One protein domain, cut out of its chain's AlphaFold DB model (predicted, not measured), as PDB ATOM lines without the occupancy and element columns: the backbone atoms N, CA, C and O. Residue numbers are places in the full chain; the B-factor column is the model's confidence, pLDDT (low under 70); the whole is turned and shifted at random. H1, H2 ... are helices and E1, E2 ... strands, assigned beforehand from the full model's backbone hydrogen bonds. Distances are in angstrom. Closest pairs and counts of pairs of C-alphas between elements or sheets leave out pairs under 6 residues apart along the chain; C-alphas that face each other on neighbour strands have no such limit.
ATOM      1  N   TYR A  12     117.406 244.951 131.778       82.56
ATOM      2  CA  TYR A  12     118.021 246.278 131.764       82.56
ATOM      3  C   TYR A  12     116.949 247.311 132.082       82.56
ATOM      4  O   TYR A  12     116.090 247.577 131.245       82.56
ATOM      5  N   SER A  13     116.969 247.887 133.284       81.62
ATOM      6  CA  SER A  13     115.961 248.869 133.680       81.62
ATOM      7  C   SER A  13     116.566 250.170 134.172       81.62
ATOM      8  O   SER A  13     117.407 250.177 135.073       81.62
ATOM      9  N   THR A  14     116.105 251.276 133.587       81.44
ATOM     10  CA  THR A  14     116.494 252.619 134.004       81.44
ATOM     11  C   THR A  14     115.480 253.675 133.567       81.44
ATOM     12  O   THR A  14     114.892 253.599 132.487       81.44
ATOM     13  N   ALA A  15     115.313 254.686 134.418       82.62
ATOM     14  CA  ALA A  15     114.616 255.936 134.116       82.62
ATOM     15  C   ALA A  15     115.564 257.021 133.582       82.62
ATOM     16  O   ALA A  15     115.132 258.087 133.149       82.62
ATOM     17  N   GLU A  16     116.869 256.786 133.687       84.19
ATOM     18  CA  GLU A  16     117.899 257.760 133.375       84.19
ATOM     19  C   GLU A  16     118.377 257.606 131.933       84.19
ATOM     20  O   GLU A  16     118.347 256.521 131.352       84.19
ATOM     21  N   SER A  17     118.873 258.702 131.363       83.88
ATOM     22  CA  SER A  17     119.599 258.650 130.091       83.88
ATOM     23  C   SER A  17     120.797 257.690 130.176       83.88
ATOM     24  O   SER A  17     121.386 257.551 131.255       83.88
ATOM     25  N   PRO A  18     121.243 257.086 129.060       77.69
ATOM     26  CA  PRO A  18     122.437 256.242 129.074       77.69
ATOM     27  C   PRO A  18     123.680 256.974 129.603       77.69
ATOM     28  O   PRO A  18     124.506 256.365 130.275       77.69
ATOM     29  N   GLY A  19     123.780 258.293 129.390       71.00
ATOM     30  CA  GLY A  19     124.875 259.114 129.920       71.00
ATOM     31  C   GLY A  19     124.873 259.282 131.447       71.00
ATOM     32  O   GLY A  19     125.929 259.504 132.045       71.00
ATOM     33  N   ASN A  20     123.714 259.147 132.102       72.62
ATOM     34  CA  ASN A  20     123.582 259.248 133.560       72.62
ATOM     35  C   ASN A  20     123.334 257.900 134.255       72.62
ATOM     36  O   ASN A  20     123.517 257.797 135.469       72.62
ATOM     37  N   SER A  21     122.929 256.874 133.505       66.50
ATOM     38  CA  SER A  21     122.522 255.583 134.047       66.50
ATOM     39  C   SER A  21     123.709 254.870 134.725       66.50
ATOM     40  O   SER A  21     124.712 254.553 134.083       66.50
ATOM     41  N   PRO A  22     123.652 254.608 136.044       51.06
ATOM     42  CA  PRO A  22     124.753 253.979 136.770       51.06
ATOM     43  C   PRO A  22     124.967 252.507 136.379       51.06
ATOM     44  O   PRO A  22     126.050 251.981 136.608       51.06
ATOM     45  N   GLN A  23     123.986 251.845 135.748       52.56
ATOM     46  CA  GLN A  23     124.121 250.455 135.282       52.56
ATOM     47  C   GLN A  23     124.876 250.325 133.946       52.56
ATOM     48  O   GLN A  23     125.082 249.229 133.447       52.56
ATOM     49  N   VAL A  24     125.334 251.429 133.362       49.81
ATOM     50  CA  VAL A  24     126.327 251.436 132.276       49.81
ATOM     51  C   VAL A  24     127.667 251.949 132.810       49.81
ATOM     52  O   VAL A  24     128.450 252.546 132.083       49.81
ATOM     53  N   GLY A  25     127.995 251.671 134.081       46.81
ATOM     54  CA  GLY A  25     129.306 251.993 134.648       46.81
ATOM     55  C   GLY A  25     129.584 251.389 136.027       46.81
ATOM     56  O   GLY A  25     129.171 251.965 137.029       46.81
ATOM     57  N   GLU A  26     130.359 250.309 136.123       40.91
ATOM     58  CA  GLU A  26     130.973 249.881 137.384       40.91
ATOM     59  C   GLU A  26     132.095 250.865 137.765       40.91
ATOM     60  O   GLU A  26     132.894 251.284 136.918       40.91
ATOM     61  N   LYS A  27     132.147 251.284 139.036       43.25
ATOM     62  CA  LYS A  27     133.281 252.048 139.574       43.25
ATOM     63  C   LYS A  27     134.414 251.070 139.869       43.25
ATOM     64  O   LYS A  27     134.367 250.379 140.881       43.25
ATOM     65  N   ILE A  28     135.449 251.066 139.040       40.91
ATOM     66  CA  ILE A  28     136.702 250.367 139.334       40.91
ATOM     67  C   ILE A  28     137.741 251.451 139.616       40.91
ATOM     68  O   ILE A  28     138.137 252.137 138.686       40.91
ATOM     69  N   GLY A  29     138.117 251.638 140.888       37.03
ATOM     70  CA  GLY A  29     139.256 252.457 141.347       37.03
ATOM     71  C   GLY A  29     139.473 253.822 140.661       37.03
ATOM     72  O   GLY A  29     140.015 253.912 139.564       37.03
ATOM     73  N   GLY A  30     139.156 254.923 141.350       49.69
ATOM     74  CA  GLY A  30     139.299 256.276 140.791       49.69
ATOM     75  C   GLY A  30     138.155 256.668 139.844       49.69
ATOM     76  O   GLY A  30     137.168 255.955 139.701       49.69
ATOM     77  N   HIS A  31     138.236 257.854 139.231       45.62
ATOM     78  CA  HIS A  31     137.136 258.495 138.483       45.62
ATOM     79  C   HIS A  31     136.673 257.776 137.192       45.62
ATOM     80  O   HIS A  31     135.839 258.326 136.467       45.62
ATOM     81  N   LYS A  32     137.170 256.572 136.883       41.94
ATOM     82  CA  LYS A  32     136.794 255.812 135.682       41.94
ATOM     83  C   LYS A  32     135.553 254.943 135.942       41.94
ATOM     84  O   LYS A  32     135.436 254.292 136.976       41.94
ATOM     85  N   ARG A  33     134.606 254.966 134.998       49.97
ATOM     86  CA  ARG A  33     133.416 254.099 134.964       49.97
ATOM     87  C   ARG A  33     133.539 253.159 133.766       49.97
ATOM     88  O   ARG A  33     133.754 253.654 132.662       49.97
ATOM     89  N   THR A  34     133.372 251.855 133.971       49.34
ATOM     90  CA  THR A  34     133.358 250.860 132.881       49.34
ATOM     91  C   THR A  34     131.940 250.333 132.687       49.34
ATOM     92  O   THR A  34     131.396 249.777 133.638       49.34
ATOM     93  N   PRO A  35     131.303 250.490 131.514       53.47
ATOM     94  CA  PRO A  35     129.935 250.018 131.333       53.47
ATOM     95  C   PRO A  35     129.725 248.528 131.583       53.47
ATOM     96  O   PRO A  35     130.532 247.725 131.134       53.47
ATOM     97  N   LEU A  36     128.637 248.159 132.284       52.78
ATOM     98  CA  LEU A  36     128.372 246.770 132.704       52.78
ATOM     99  C   LEU A  36     128.334 245.776 131.525       52.78
ATOM    100  O   LEU A  36     128.634 244.607 131.709       52.78
ATOM    101  N   GLY A  37     128.029 246.204 130.299       49.59
ATOM    102  CA  GLY A  37     128.091 245.305 129.133       49.59
ATOM    103  C   GLY A  37     129.488 245.012 128.631       49.59
ATOM    104  O   GLY A  37     129.700 243.965 128.029       49.59
ATOM    105  N   PHE A  38     130.468 245.873 128.919       52.31
ATOM    106  CA  PHE A  38     131.858 245.605 128.550       52.31
ATOM    107  C   PHE A  38     132.535 244.598 129.485       52.31
ATOM    108  O   PHE A  38     133.630 244.138 129.180       52.31
ATOM    109  N   SER A  39     131.873 244.202 130.580       53.22
ATOM    110  CA  SER A  39     132.278 243.075 131.430       53.22
ATOM    111  C   SER A  39     131.499 241.777 131.157       53.22
ATOM    112  O   SER A  39     131.600 240.834 131.938       53.22
ATOM    113  N   GLY A  40     130.754 241.695 130.043       55.75
ATOM    114  CA  GLY A  40     130.096 240.461 129.591       55.75
ATOM    115  C   GLY A  40     128.694 240.210 130.162       55.75
ATOM    116  O   GLY A  40     128.146 239.123 129.973       55.75
ATOM    117  N   TYR A  41     128.082 241.187 130.843       63.53
ATOM    118  CA  TYR A  41     126.687 241.074 131.281       63.53
ATOM    119  C   TYR A  41     125.730 241.351 130.112       63.53
ATOM    120  O   TYR A  41     125.585 242.487 129.666       63.53
ATOM    121  N   GLY A  42     125.054 240.303 129.633       71.38
ATOM    122  CA  GLY A  42     123.944 240.413 128.683       71.38
ATOM    123  C   GLY A  42     122.593 240.497 129.395       71.38
ATOM    124  O   GLY A  42     122.362 239.796 130.383       71.38
ATOM    125  N   PHE A  43     121.684 241.313 128.868       81.00
ATOM    126  CA  PHE A  43     120.298 241.396 129.328       81.00
ATOM    127  C   PHE A  43     119.389 240.567 128.417       81.00
ATOM    128  O   PHE A  43     119.713 240.328 127.259       81.00
ATOM    129  N   ASN A  44     118.273 240.076 128.952       82.75
ATOM    130  CA  ASN A  44     117.256 239.357 128.180       82.75
ATOM    131  C   ASN A  44     116.207 240.299 127.590       82.75
ATOM    132  O   ASN A  44     115.626 239.999 126.557       82.75
ATOM    133  N   MET A  45     115.945 241.406 128.281       85.06
ATOM    134  CA  MET A  45     114.943 242.398 127.915       85.06
ATOM    135  C   MET A  45     115.292 243.746 128.549       85.06
ATOM    136  O   MET A  45     116.130 243.834 129.456       85.06
ATOM    137  N   SER A  46     114.605 244.784 128.106       86.31
ATOM    138  CA  SER A  46     114.768 246.156 128.552       86.31
ATOM    139  C   SER A  46     113.450 246.746 129.052       86.31
ATOM    140  O   SER A  46     112.367 246.475 128.533       86.31
ATOM    141  N   PHE A  47     113.559 247.563 130.092       87.12
ATOM    142  CA  PHE A  47     112.462 248.303 130.692       87.12
ATOM    143  C   PHE A  47     112.900 249.755 130.909       87.12
ATOM    144  O   PHE A  47     113.484 250.096 131.944       87.12
ATOM    145  N   THR A  48     112.631 250.606 129.918       87.69
ATOM    146  CA  THR A  48     113.085 252.005 129.885       87.69
ATOM    147  C   THR A  48     112.014 252.937 129.304       87.69
ATOM    148  O   THR A  48     110.911 252.505 128.979       87.69
ATOM    149  N   TYR A  49     112.331 254.226 129.163       89.88
ATOM    150  CA  TYR A  49     111.471 255.193 128.473       89.88
ATOM    151  C   TYR A  49     111.489 255.061 126.939       89.88
ATOM    152  O   TYR A  49     110.627 255.646 126.288       89.88
ATOM    153  N   HIS A  50     112.462 254.350 126.358       92.75
ATOM    154  CA  HIS A  50     112.642 254.274 124.906       92.75
ATOM    155  C   HIS A  50     111.556 253.419 124.256       92.75
ATOM    156  O   HIS A  50     111.262 252.328 124.743       92.75
ATOM    157  N   SER A  51     111.032 253.841 123.103       93.38
ATOM    158  CA  SER A  51     109.979 253.098 122.392       93.38
ATOM    159  C   SER A  51     110.387 251.696 121.925       93.38
ATOM    160  O   SER A  51     109.526 250.860 121.675       93.38
ATOM    161  N   LYS A  52     111.695 251.430 121.831       92.56
ATOM    162  CA  LYS A  52     112.258 250.111 121.489       92.56
ATOM    163  C   LYS A  52     112.415 249.161 122.675       92.56
ATOM    164  O   LYS A  52     112.886 248.045 122.481       92.56
ATOM    165  N   SER A  53     112.087 249.594 123.889       90.00
ATOM    166  CA  SER A  53     112.114 248.685 125.029       90.00
ATOM    167  C   SER A  53     110.959 247.693 124.998       90.00
ATOM    168  O   SER A  53     109.845 248.045 124.626       90.00
ATOM    169  N   GLU A  54     111.213 246.476 125.474       88.50
ATOM    170  CA  GLU A  54     110.184 245.438 125.627       88.50
ATOM    171  C   GLU A  54     109.054 245.909 126.547       88.50
ATOM    172  O   GLU A  54     107.877 245.678 126.281       88.50
ATOM    173  N   VAL A  55     109.423 246.608 127.622       86.75
ATOM    174  CA  VAL A  55     108.479 247.304 128.496       86.75
ATOM    175  C   VAL A  55     108.794 248.795 128.441       86.75
ATOM    176  O   VAL A  55     109.830 249.245 128.929       86.75
ATOM    177  N   VAL A  56     107.898 249.576 127.838       88.38
ATOM    178  CA  VAL A  56     108.071 251.026 127.687       88.38
ATOM    179  C   VAL A  56     107.393 251.758 128.851       88.38
ATOM    180  O   VAL A  56     106.183 251.649 129.045       88.38
ATOM    181  N   ALA A  57     108.156 252.546 129.612       87.12
ATOM    182  CA  ALA A  57     107.645 253.490 130.612       87.12
ATOM    183  C   ALA A  57     108.134 254.912 130.319       87.12
ATOM    184  O   ALA A  57     109.151 255.344 130.874       87.12
ATOM    185  N   PRO A  58     107.412 255.675 129.480       90.19
ATOM    186  CA  PRO A  58     107.739 257.075 129.267       90.19
ATOM    187  C   PRO A  58     107.410 257.892 130.528       90.19
ATOM    188  O   PRO A  58     106.745 257.423 131.453       90.19
ATOM    189  N   VAL A 233     107.015 256.486 140.070       49.00
ATOM    190  CA  VAL A 233     106.601 255.143 140.455       49.00
ATOM    191  C   VAL A 233     106.574 254.186 139.246       49.00
ATOM    192  O   VAL A 233     107.018 253.050 139.371       49.00
ATOM    193  N   ARG A 234     106.162 254.643 138.051       51.38
ATOM    194  CA  ARG A 234     106.089 253.806 136.832       51.38
ATOM    195  C   ARG A 234     107.436 253.473 136.181       51.38
ATOM    196  O   ARG A 234     107.480 252.561 135.370       51.38
ATOM    197  N   VAL A 235     108.513 254.185 136.525       50.56
ATOM    198  CA  VAL A 235     109.812 254.073 135.828       50.56
ATOM    199  C   VAL A 235     110.845 253.257 136.621       50.56
ATOM    200  O   VAL A 235     111.876 252.868 136.087       50.56
ATOM    201  N   TYR A 236     110.555 252.941 137.887       57.12
ATOM    202  CA  TYR A 236     111.276 251.906 138.628       57.12
ATOM    203  C   TYR A 236     110.363 250.679 138.749       57.12
ATOM    204  O   TYR A 236     109.395 250.762 139.517       57.12
ATOM    205  N   PRO A 237     110.650 249.557 138.049       51.81
ATOM    206  CA  PRO A 237     109.785 248.370 137.987       51.81
ATOM    207  C   PRO A 237     109.294 247.888 139.348       51.81
ATOM    208  O   PRO A 237     108.187 247.389 139.469       51.81
ATOM    209  N   PHE A 238     110.119 248.060 140.380       56.06
ATOM    210  CA  PHE A 238     109.871 247.529 141.716       56.06
ATOM    211  C   PHE A 238     109.286 248.556 142.693       56.06
ATOM    212  O   PHE A 238     109.093 248.239 143.861       56.06
ATOM    213  N   SER A 239     109.033 249.792 142.248       54.38
ATOM    214  CA  SER A 239     108.523 250.858 143.121       54.38
ATOM    215  C   SER A 239     107.022 251.124 142.973       54.38
ATOM    216  O   SER A 239     106.447 251.738 143.870       54.38
ATOM    217  N   SER A 240     106.388 250.676 141.875       63.53
ATOM    218  CA  SER A 240     104.933 250.769 141.660       63.53
ATOM    219  C   SER A 240     104.299 249.441 141.298       63.53
ATOM    220  O   SER A 240     104.909 248.610 140.629       63.53
ATOM    221  N   THR A 241     103.026 249.310 141.668       64.75
ATOM    222  CA  THR A 241     102.172 248.192 141.278       64.75
ATOM    223  C   THR A 241     102.034 248.104 139.758       64.75
ATOM    224  O   THR A 241     102.126 247.017 139.213       64.75
ATOM    225  N   GLU A 242     101.891 249.219 139.037       69.81
ATOM    226  CA  GLU A 242     101.677 249.196 137.585       69.81
ATOM    227  C   GLU A 242     102.934 248.853 136.783       69.81
ATOM    228  O   GLU A 242     102.838 248.096 135.821       69.81
ATOM    229  N   GLY A 243     104.105 249.382 137.159       69.88
ATOM    230  CA  GLY A 243     105.373 249.016 136.518       69.88
ATOM    231  C   GLY A 243     105.727 247.552 136.778       69.88
ATOM    232  O   GLY A 243     106.138 246.844 135.858       69.88
ATOM    233  N   ALA A 244     105.481 247.078 138.003       74.94
ATOM    234  CA  ALA A 244     105.612 245.670 138.348       74.94
ATOM    235  C   ALA A 244     104.630 244.809 137.543       74.94
ATOM    236  O   ALA A 244     105.047 243.811 136.973       74.94
ATOM    237  N   CYS A 245     103.358 245.208 137.424       79.50
ATOM    238  CA  CYS A 245     102.366 244.495 136.616       79.50
ATOM    239  C   CYS A 245     102.729 244.475 135.129       79.50
ATOM    240  O   CYS A 245     102.600 243.431 134.507       79.50
ATOM    241  N   ALA A 246     103.202 245.583 134.554       81.06
ATOM    242  CA  ALA A 246     103.622 245.619 133.153       81.06
ATOM    243  C   ALA A 246     104.781 244.646 132.895       81.06
ATOM    244  O   ALA A 246     104.742 243.873 131.938       81.06
ATOM    245  N   LEU A 247     105.774 244.630 133.791       81.38
ATOM    246  CA  LEU A 247     106.875 243.676 133.734       81.38
ATOM    247  C   LEU A 247     106.392 242.232 133.930       81.38
ATOM    248  O   LEU A 247     106.777 241.360 133.159       81.38
ATOM    249  N   LEU A 248     105.555 241.971 134.936       84.12
ATOM    250  CA  LEU A 248     105.031 240.633 135.227       84.12
ATOM    251  C   LEU A 248     104.182 240.095 134.078       84.12
ATOM    252  O   LEU A 248     104.390 238.958 133.681       84.12
ATOM    253  N   ASN A 249     103.298 240.910 133.498       84.25
ATOM    254  CA  ASN A 249     102.497 240.525 132.337       84.25
ATOM    255  C   ASN A 249     103.402 240.164 131.155       84.25
ATOM    256  O   ASN A 249     103.238 239.101 130.563       84.25
ATOM    257  N   PHE A 250     104.409 240.999 130.865       83.62
ATOM    258  CA  PHE A 250     105.369 240.705 129.805       83.62
ATOM    259  C   PHE A 250     106.113 239.387 130.066       83.62
ATOM    260  O   PHE A 250     106.219 238.557 129.164       83.62
ATOM    261  N   LEU A 251     106.612 239.172 131.288       84.12
ATOM    262  CA  LEU A 251     107.327 237.949 131.665       84.12
ATOM    263  C   LEU A 251     106.424 236.715 131.607       84.12
ATOM    264  O   LEU A 251     106.843 235.676 131.102       84.12
ATOM    265  N   GLU A 252     105.186 236.816 132.080       84.62
ATOM    266  CA  GLU A 252     104.221 235.729 131.987       84.62
ATOM    267  C   GLU A 252     103.974 235.338 130.533       84.62
ATOM    268  O   GLU A 252     104.066 234.159 130.206       84.62
ATOM    269  N   GLU A 253     103.700 236.306 129.664       81.62
ATOM    270  CA  GLU A 253     103.362 236.062 128.260       81.62
ATOM    271  C   GLU A 253     104.563 235.584 127.432       81.62
ATOM    272  O   GLU A 253     104.402 234.715 126.576       81.62
ATOM    273  N   ASN A 254     105.764 236.107 127.700       77.12
ATOM    274  CA  ASN A 254     106.915 235.960 126.800       77.12
ATOM    275  C   ASN A 254     108.069 235.127 127.371       77.12
ATOM    276  O   ASN A 254     108.883 234.632 126.600       77.12
ATOM    277  N   ALA A 255     108.171 234.980 128.693       74.38
ATOM    278  CA  ALA A 255     109.271 234.257 129.338       74.38
ATOM    279  C   ALA A 255     108.826 232.954 130.014       74.38
ATOM    280  O   ALA A 255     109.617 232.017 130.103       74.38
ATOM    281  N   TRP A 256     107.597 232.904 130.544       77.12
ATOM    282  CA  TRP A 256     107.140 231.796 131.393       77.12
ATOM    283  C   TRP A 256     106.066 230.913 130.749       77.12
ATOM    284  O   TRP A 256     106.107 229.701 130.947       77.12
ATOM    285  N   LYS A 257     105.112 231.475 129.989       70.69
ATOM    286  CA  LYS A 257     104.032 230.699 129.340       70.69
ATOM    287  C   LYS A 257     104.390 230.196 127.937       70.69
ATOM    288  O   LYS A 257     103.746 229.270 127.454       70.69
ATOM    289  N   GLY A 258     105.393 230.781 127.284       55.72
ATOM    290  CA  GLY A 258     105.767 230.469 125.905       55.72
ATOM    291  C   GLY A 258     107.224 230.042 125.784       55.72
ATOM    292  O   GLY A 258     108.095 230.578 126.458       55.72
ATOM    293  N   ASN A 259     107.505 229.118 124.865       58.72
ATOM    294  CA  ASN A 259     108.855 228.678 124.488       58.72
ATOM    295  C   ASN A 259     109.617 229.764 123.680       58.72
ATOM    296  O   ASN A 259     110.368 229.458 122.754       58.72
ATOM    297  N   HIS A 260     109.350 231.042 123.963       63.34
ATOM    298  CA  HIS A 260     109.881 232.193 123.243       63.34
ATOM    299  C   HIS A 260     111.243 232.560 123.829       63.34
ATOM    300  O   HIS A 260     111.405 232.733 125.036       63.34
ATOM    301  N   SER A 261     112.245 232.684 122.962       66.94
ATOM    302  CA  SER A 261     113.536 233.219 123.379       66.94
ATOM    303  C   SER A 261     113.394 234.721 123.616       66.94
ATOM    304  O   SER A 261     113.010 235.460 122.710       66.94
ATOM    305  N   LEU A 262     113.692 235.177 124.836       73.94
ATOM    306  CA  LEU A 262     113.780 236.605 125.125       73.94
ATOM    307  C   LEU A 262     114.989 237.200 124.396       73.94
ATOM    308  O   LEU A 262     116.119 236.747 124.596       73.94
ATOM    309  N   SER A 263     114.746 238.242 123.606       69.75
ATOM    310  CA  SER A 263     115.784 239.062 122.983       69.75
ATOM    311  C   SER A 263     115.533 240.534 123.296       69.75
ATOM    312  O   SER A 263     114.385 240.965 123.394       69.75
ATOM    313  N   THR A 264     116.607 241.297 123.479       74.38
ATOM    314  CA  THR A 264     116.539 242.736 123.744       74.38
ATOM    315  C   THR A 264     116.361 243.495 122.431       74.38
ATOM    316  O   THR A 264     117.297 243.566 121.636       74.38
ATOM    317  N   GLY A 265     115.196 244.095 122.212       81.31
ATOM    318  CA  GLY A 265     114.917 245.007 121.102       81.31
ATOM    319  C   GLY A 265     115.650 246.343 121.232       81.31
ATOM    320  O   GLY A 265     116.012 246.947 120.224       81.31
ATOM    321  N   LEU A 266     115.949 246.769 122.462       86.00
ATOM    322  CA  LEU A 266     116.873 247.864 122.750       86.00
ATOM    323  C   LEU A 266     118.208 247.298 123.237       86.00
ATOM    324  O   LEU A 266     118.301 246.822 124.368       86.00
ATOM    325  N   ASP A 267     119.249 247.400 122.412       83.88
ATOM    326  CA  ASP A 267     120.621 247.122 122.836       83.88
ATOM    327  C   ASP A 267     121.120 248.256 123.756       83.88
ATOM    328  O   ASP A 267     121.302 249.385 123.283       83.88
ATOM    329  N   PRO A 268     121.388 247.999 125.056       79.81
ATOM    330  CA  PRO A 268     121.878 249.021 125.985       79.81
ATOM    331  C   PRO A 268     123.259 249.585 125.621       79.81
ATOM    332  O   PRO A 268     123.684 250.585 126.204       79.81
ATOM    333  N   PHE A 269     123.967 248.955 124.685       77.75
ATOM    334  CA  PHE A 269     125.263 249.399 124.173       77.75
ATOM    335  C   PHE A 269     125.172 249.907 122.736       77.75
ATOM    336  O   PHE A 269     126.119 250.528 122.263       77.75
ATOM    337  N   GLY A 270     124.032 249.709 122.072       79.06
ATOM    338  CA  GLY A 270     123.826 250.006 120.665       79.06
ATOM    339  C   GLY A 270     123.706 251.497 120.352       79.06
ATOM    340  O   GLY A 270     123.590 252.362 121.228       79.06
ATOM    341  N   SER A 271     123.697 251.803 119.055       83.50
ATOM    342  CA  SER A 271     123.639 253.175 118.539       83.50
ATOM    343  C   SER A 271     122.346 253.914 118.883       83.50
ATOM    344  O   SER A 271     122.343 255.136 118.933       83.50
ATOM    345  N   GLU A 272     121.253 253.195 119.129       85.75
ATOM    346  CA  GLU A 272     119.940 253.792 119.407       85.75
ATOM    347  C   GLU A 272     119.761 254.179 120.877       85.75
ATOM    348  O   GLU A 272     118.989 255.080 121.196       85.75
ATOM    349  N   TRP A 273     120.530 253.558 121.773       86.88
ATOM    350  CA  TRP A 273     120.533 253.890 123.191       86.88
ATOM    351  C   TRP A 273     121.778 254.681 123.568       86.88
ATOM    352  O   TRP A 273     121.746 255.900 123.697       86.88
ATOM    353  N   LEU A 274     122.908 253.996 123.714       81.38
ATOM    354  CA  LEU A 274     124.145 254.604 124.176       81.38
ATOM    355  C   LEU A 274     124.718 255.570 123.136       81.38
ATOM    356  O   LEU A 274     125.154 256.665 123.486       81.38
ATOM    357  N   GLY A 275     124.668 255.185 121.858       80.19
ATOM    358  CA  GLY A 275     125.117 256.033 120.753       80.19
ATOM    359  C   GLY A 275     124.170 257.184 120.407       80.19
ATOM    360  O   GLY A 275     124.567 258.052 119.629       80.19
ATOM    361  N   SER A 276     122.959 257.221 120.977       85.94
ATOM    362  CA  SER A 276     121.996 258.288 120.692       85.94
ATOM    363  C   SER A 276     122.178 259.511 121.583       85.94
ATOM    364  O   SER A 276     121.649 260.573 121.263       85.94
ATOM    365  N   CYS A 277     122.946 259.394 122.671       83.12
ATOM    366  CA  CYS A 277     123.349 260.540 123.474       83.12
ATOM    367  C   CYS A 277     124.490 261.309 122.802       83.12
ATOM    368  O   CYS A 277     125.563 260.754 122.552       83.12
ATOM    369  N   GLY A 278     124.295 262.605 122.583       77.25
ATOM    370  CA  GLY A 278     125.295 263.461 121.957       77.25
ATOM    371  C   GLY A 278     125.196 264.919 122.384       77.25
ATOM    372  O   GLY A 278     124.640 265.235 123.438       77.25
ATOM    373  N   LEU A 279     125.761 265.785 121.538       79.00
ATOM    374  CA  LEU A 279     125.704 267.233 121.713       79.00
ATOM    375  C   LEU A 279     124.250 267.708 121.707       79.00
ATOM    376  O   LEU A 279     123.404 267.204 120.961       79.00
TER     377      LEU A 279
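What this domain is: This is residues 12 to 58 and 233 to 279 of the 322 residues of a protein of Stichopus japonicus (UniProt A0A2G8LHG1). Little regular structure: loops run round a short strand, E1, near the middle, with helix H2 toward one end of the longest axis and the loop of residues 26 to 34 at the other. The 94 printed residues hold H1, E1 and H2 in that order, mostly helix, with only 24 residues in named elements. The whole is compact, radius of gyration of the C-alphas 14.1 A, spanning 44 by 29 by 26 A.

How they stand to each other: E1, residues 45 to 48, pairs with no named strand, but residues 12 to 13 and 55 to 56 pair parallel with parts of it. H1, residues 36 to 39, is apart from H2, residues 241 to 256. The closest C-alphas of E1 and H2, Phe 47 and Leu 247, are 7.9 A apart. In H2, 11 of 12 O i to N i+4 pairs are within hydrogen-bond range; H1 is too short for one.

Where its parts are: H1 begins at C-alpha 36 (128.372, 246.770, 132.704). E1 measures 10.0 A. H2, 19.8 A, ends at C-alpha 256 (107.140, 231.796, 131.393).

The domain as a whole: The farthest C-alphas, Gly 30 and Lys 257, are 45.0 A apart. Residues 59 to 232 are cut out, a gap of 11.4 A between C-alphas 58 and 233. Confidence is low at residues 21 to 41, 233 to 243, 258 to 261 and 263.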